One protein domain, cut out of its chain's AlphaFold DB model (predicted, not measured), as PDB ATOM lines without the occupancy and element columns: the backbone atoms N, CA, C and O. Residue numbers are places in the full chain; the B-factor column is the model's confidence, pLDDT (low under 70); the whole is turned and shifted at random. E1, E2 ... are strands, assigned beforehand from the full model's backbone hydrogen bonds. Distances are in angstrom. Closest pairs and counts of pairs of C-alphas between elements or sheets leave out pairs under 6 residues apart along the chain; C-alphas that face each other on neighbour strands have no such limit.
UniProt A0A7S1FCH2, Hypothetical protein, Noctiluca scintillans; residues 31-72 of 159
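This is residues 31 to 72 of the 159 residues of the protein "Hypothetical protein" of Noctiluca scintillans (UniProt A0A7S1FCH2). This domain has little regular structure: a small hairpin of two short strands, E1 and E2, lies in the middle, and the long unnamed stretch of residues 31 to 52 loops round one side of it. Residues 65 to 72 form a tail leading away from E2. The printed part has 42 residues, 8 of them in the two antiparallel strands, E1 then E2, with no named helix; the class is all strand. The whole is flat, spanning 30 by 27 by 12 A, and only just compact, close to loose, with a radius of gyration of the C-alphas of 10.9 A.

E1, residues 53 to 56, measures 9.9 A from C-alpha 53 at (34.742, -38.609, 23.140) to C-alpha 56. E2, residues 61 to 64, measures 9.3 A and ends with C-alpha 64 at (33.358, -34.230, 20.170).

E1 and E2 form an antiparallel hairpin with a tight link, at 140 degrees between their directions. C-alphas 56 and 61 face each other at 4.4 A. N 53 and O 64, 2.8 A apart, are within hydrogen-bond range, as are N 62 and O 55, at 3.0 A.

The C-alphas farthest apart, of Cys 36 and Pro 72, are separated by 30.6 A. The printed part has no cut. Its mean pLDDT is 84.4, and residues 69 to 72 are under 70.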
ATOM      1  N   GLY A  31      15.789 -29.282  23.025       74.06
ATOM      2  CA  GLY A  31      15.191 -29.089  21.697       74.06
ATOM      3  C   GLY A  31      16.157 -29.191  20.511       74.06
ATOM      4  O   GLY A  31      15.703 -29.135  19.370       74.06
ATOM      5  N   ILE A  32      17.459 -29.387  20.745       75.44
ATOM      6  CA  ILE A  32      18.427 -29.643  19.675       75.44
ATOM      7  C   ILE A  32      18.500 -31.144  19.389       75.44
ATOM      8  O   ILE A  32      18.777 -31.947  20.278       75.44
ATOM      9  N   VAL A  33      18.274 -31.509  18.128       85.94
ATOM     10  CA  VAL A  33      18.470 -32.864  17.607       85.94
ATOM     11  C   VAL A  33      19.489 -32.785  16.479       85.94
ATOM     12  O   VAL A  33      19.312 -32.030  15.523       85.94
ATOM     13  N   GLY A  34      20.578 -33.535  16.615       84.62
ATOM     14  CA  GLY A  34      21.612 -33.659  15.599       84.62
ATOM     15  C   GLY A  34      21.193 -34.547  14.428       84.62
ATOM     16  O   GLY A  34      20.082 -35.074  14.358       84.62
ATOM     17  N   THR A  35      22.116 -34.736  13.487       88.06
ATOM     18  CA  THR A  35      21.880 -35.652  12.366       88.06
ATOM     19  C   THR A  35      21.908 -37.095  12.874       88.06
ATOM     20  O   THR A  35      22.765 -37.454  13.679       88.06
ATOM     21  N   CYS A  36      20.988 -37.924  12.379       94.38
ATOM     22  CA  CYS A  36      20.874 -39.348  12.707       94.38
ATOM     23  C   CYS A  36      21.962 -40.182  12.006       94.38
ATOM     24  O   CYS A  36      21.672 -41.001  11.135       94.38
ATOM     25  N   VAL A  37      23.224 -39.905  12.331       92.69
ATOM     26  CA  VAL A  37      24.408 -40.613  11.836       92.69
ATOM     27  C   VAL A  37      25.184 -41.148  13.033       92.69
ATOM     28  O   VAL A  37      25.327 -40.464  14.043       92.69
ATOM     29  N   GLU A  38      25.678 -42.376  12.896       93.50
ATOM     30  CA  GLU A  38      26.541 -43.041  13.871       93.50
ATOM     31  C   GLU A  38      27.997 -42.915  13.405       93.50
ATOM     32  O   GLU A  38      28.484 -43.744  12.635       93.50
ATOM     33  N   GLU A  39      28.683 -41.843  13.809       91.56
ATOM     34  CA  GLU A  39      30.113 -41.662  13.511       91.56
ATOM     35  C   GLU A  39      30.997 -42.545  14.400       91.56
ATOM     36  O   GLU A  39      32.093 -42.941  14.006       91.56
ATOM     37  N   CYS A  40      30.508 -42.856  15.597       91.19
ATOM     38  CA  CYS A  40      31.147 -43.700  16.595       91.19
ATOM     39  C   CYS A  40      30.078 -44.540  17.304       91.19
ATOM     40  O   CYS A  40      28.906 -44.166  17.333       91.19
ATOM     41  N   ALA A  41      30.461 -45.693  17.851       88.12
ATOM     42  CA  ALA A  41      29.530 -46.523  18.605       88.12
ATOM     43  C   ALA A  41      29.303 -45.946  20.017       88.12
ATOM     44  O   ALA A  41      30.225 -45.364  20.597       88.12
ATOM     45  N   PRO A  42      28.108 -46.137  20.613       81.94
ATOM     46  CA  PRO A  42      27.827 -45.664  21.962       81.94
ATOM     47  C   PRO A  42      28.866 -46.189  22.959       81.94
ATOM     48  O   PRO A  42      29.120 -47.393  23.015       81.94
ATOM     49  N   SER A  43      29.427 -45.295  23.775       74.31
ATOM     50  CA  SER A  43      30.429 -45.622  24.803       74.31
ATOM     51  C   SER A  43      31.765 -46.171  24.270       74.31
ATOM     52  O   SER A  43      32.520 -46.769  25.037       74.31
ATOM     53  N   GLU A  44      32.071 -45.981  22.982       84.12
ATOM     54  CA  GLU A  44      33.347 -46.371  22.373       84.12
ATOM     55  C   GLU A  44      34.187 -45.138  22.007       84.12
ATOM     56  O   GLU A  44      34.392 -44.812  20.837       84.12
ATOM     57  N   ASP A  45      34.716 -44.454  23.024       82.38
ATOM     58  CA  ASP A  45      35.560 -43.262  22.836       82.38
ATOM     59  C   ASP A  45      36.834 -43.564  22.030       82.38
ATOM     60  O   ASP A  45      37.333 -42.711  21.302       82.38
ATOM     61  N   SER A  46      37.332 -44.804  22.078       80.69
ATOM     62  CA  SER A  46      38.498 -45.252  21.305       80.69
ATOM     63  C   SER A  46      38.293 -45.247  19.790       80.69
ATOM     64  O   SER A  46      39.274 -45.327  19.052       80.69
ATOM     65  N   ALA A  47      37.042 -45.191  19.319       85.12
ATOM     66  CA  ALA A  47      36.743 -45.008  17.903       85.12
ATOM     67  C   ALA A  47      37.019 -43.566  17.438       85.12
ATOM     68  O   ALA A  47      37.188 -43.322  16.242       85.12
ATOM     69  N   CYS A  48      37.085 -42.618  18.375       86.94
ATOM     70  CA  CYS A  48      37.391 -41.224  18.106       86.94
ATOM     71  C   CYS A  48      38.909 -40.960  18.078       86.94
ATOM     72  O   CYS A  48      39.732 -41.774  18.497       86.94
ATOM     73  N   GLY A  49      39.295 -39.799  17.538       87.12
ATOM     74  CA  GLY A  49      40.685 -39.332  17.572       87.12
ATOM     75  C   GLY A  49      41.193 -39.058  18.998       87.12
ATOM     76  O   GLY A  49      40.413 -39.087  19.948       87.12
ATOM     77  N   PRO A  50      42.495 -38.762  19.169       82.62
ATOM     78  CA  PRO A  50      43.031 -38.370  20.471       82.62
ATOM     79  C   PRO A  50      42.278 -37.151  21.026       82.62
ATOM     80  O   PRO A  50      41.931 -36.249  20.264       82.62
ATOM     81  N   ASP A  51      42.049 -37.135  22.342       83.69
ATOM     82  CA  ASP A  51      41.337 -36.072  23.070       83.69
ATOM     83  C   ASP A  51      39.891 -35.823  22.593       83.69
ATOM     84  O   ASP A  51      39.392 -34.700  22.656       83.69
ATOM     85  N   MET A  52      39.205 -36.867  22.116       88.44
ATOM     86  CA  MET A  52      37.809 -36.821  21.675       88.44
ATOM     87  C   MET A  52      36.993 -37.920  22.361       88.44
ATOM     88  O   MET A  52      37.514 -38.989  22.667       88.44
ATOM     89  N   VAL A  53      35.704 -37.662  22.563       90.38
ATOM     90  CA  VAL A  53      34.742 -38.609  23.140       90.38
ATOM     91  C   VAL A  53      33.531 -38.782  22.246       90.38
ATOM     92  O   VAL A  53      33.122 -37.857  21.541       90.38
ATOM     93  N   CYS A  54      32.952 -39.977  22.279       92.25
ATOM     94  CA  CYS A  54      31.765 -40.309  21.516       92.25
ATOM     95  C   CYS A  54      30.514 -39.907  22.301       92.25
ATOM     96  O   CYS A  54      30.178 -40.511  23.321       92.25
ATOM     97  N   CYS A  55      29.792 -38.900  21.811       91.31
ATOM     98  CA  CYS A  55      28.630 -38.358  22.504       91.31
ATOM     99  C   CYS A  55      27.376 -38.435  21.647       91.31
ATOM    100  O   CYS A  55      27.410 -38.202  20.438       91.31
ATOM    101  N   SER A  56      26.244 -38.721  22.294       91.12
ATOM    102  CA  SER A  56      24.950 -38.619  21.629       91.12
ATOM    103  C   SER A  56      24.677 -37.165  21.261       91.12
ATOM    104  O   SER A  56      24.878 -36.264  22.073       91.12
ATOM    105  N   ASN A  57      24.179 -36.948  20.049       89.31
ATOM    106  CA  ASN A  57      23.719 -35.647  19.566       89.31
ATOM    107  C   ASN A  57      22.178 -35.528  19.591       89.31
ATOM    108  O   ASN A  57      21.617 -34.615  18.990       89.31
ATOM    109  N   GLY A  58      21.486 -36.468  20.244       89.31
ATOM    110  CA  GLY A  58      20.024 -36.537  20.309       89.31
ATOM    111  C   GLY A  58      19.359 -37.414  19.238       89.31
ATOM    112  O   GLY A  58      18.213 -37.805  19.444       89.31
ATOM    113  N   CYS A  59      20.045 -37.775  18.142       92.62
ATOM    114  CA  CYS A  59      19.559 -38.791  17.189       92.62
ATOM    115  C   CYS A  59      20.582 -39.889  16.872       92.62
ATOM    116  O   CYS A  59      20.197 -41.041  16.700       92.62
ATOM    117  N   GLY A  60      21.865 -39.537  16.800       92.62
ATOM    118  CA  GLY A  60      22.976 -40.472  16.645       92.62
ATOM    119  C   GLY A  60      24.147 -40.100  17.551       92.62
ATOM    120  O   GLY A  60      23.940 -39.468  18.597       92.62
ATOM    121  N   HIS A  61      25.364 -40.458  17.144       93.44
ATOM    122  CA  HIS A  61      26.588 -40.219  17.908       93.44
ATOM    123  C   HIS A  61      27.670 -39.570  17.054       93.44
ATOM    124  O   HIS A  61      27.885 -39.939  15.899       93.44
ATOM    125  N   SER A  62      28.365 -38.610  17.656       92.88
ATOM    126  CA  SER A  62      29.440 -37.860  17.018       92.88
ATOM    127  C   SER A  62      30.631 -37.737  17.961       92.88
ATOM    128  O   SER A  62      30.463 -37.619  19.179       92.88
ATOM    129  N   CYS A  63      31.836 -37.737  17.395       92.38
ATOM    130  CA  CYS A  63      33.054 -37.499  18.161       92.38
ATOM    131  C   CYS A  63      33.193 -36.001  18.451       92.38
ATOM    132  O   CYS A  63      33.307 -35.190  17.531       92.38
ATOM    133  N   VAL A  64      33.228 -35.624  19.726       89.62
ATOM    134  CA  VAL A  64      33.358 -34.230  20.170       89.62
ATOM    135  C   VAL A  64      34.500 -34.080  21.171       89.62
ATOM    136  O   VAL A  64      34.859 -35.052  21.837       89.62
ATOM    137  N   PRO A  65      35.071 -32.873  21.319       87.94
ATOM    138  CA  PRO A  65      35.994 -32.609  22.409       87.94
ATOM    139  C   PRO A  65      35.306 -32.855  23.758       87.94
ATOM    140  O   PRO A  65      34.120 -32.534  23.911       87.94
ATOM    141  N   PRO A  66      36.030 -33.395  24.744       85.69
ATOM    142  CA  PRO A  66      35.491 -33.630  26.067       85.69
ATOM    143  C   PRO A  66      35.124 -32.314  26.744       85.69
ATOM    144  O   PRO A  66      35.699 -31.260  26.460       85.69
ATOM    145  N   LEU A  67      34.172 -32.375  27.675       83.69
ATOM    146  CA  LEU A  67      33.866 -31.246  28.537       83.69
ATOM    147  C   LEU A  67      35.132 -30.870  29.309       83.69
ATOM    148  O   LEU A  67      35.602 -31.634  30.148       83.69
ATOM    149  N   ASP A  68      35.657 -29.680  29.041       75.38
ATOM    150  CA  ASP A  68      36.741 -29.102  29.819       75.38
ATOM    151  C   ASP A  68      36.142 -28.430  31.072       75.38
ATOM    152  O   ASP A  68      35.488 -27.389  30.958       75.38
ATOM    153  N   PRO A  69      36.320 -28.998  32.281       63.50
ATOM    154  CA  PRO A  69      35.808 -28.398  33.511       63.50
ATOM    155  C   PRO A  69      36.570 -27.125  33.909       63.50
ATOM    156  O   PRO A  69      36.086 -26.369  34.753       63.50
ATOM    157  N   ALA A  70      37.758 -26.903  33.338       62.06
ATOM    158  CA  ALA A  70      38.577 -25.713  33.522       62.06
ATOM    159  C   ALA A  70      38.387 -24.691  32.395       62.06
ATOM    160  O   ALA A  70      38.877 -23.563  32.531       62.06
ATOM    161  N   ALA A  71      37.656 -25.042  31.326       58.84
ATOM    162  CA  ALA A  71      37.239 -24.060  30.345       58.84
ATOM    163  C   ALA A  71      36.537 -22.945  31.116       58.84
ATOM    164  O   ALA A  71      35.677 -23.235  31.964       58.84
ATOM    165  N   PRO A  72      36.897 -21.671  30.865       51.69
ATOM    166  CA  PRO A  72      36.135 -20.583  31.425       51.69
ATOM    167  C   PRO A  72      34.690 -20.885  31.072       51.69
ATOM    168  O   PRO A  72      34.380 -21.097  29.893       51.69
TER     169      PRO A  72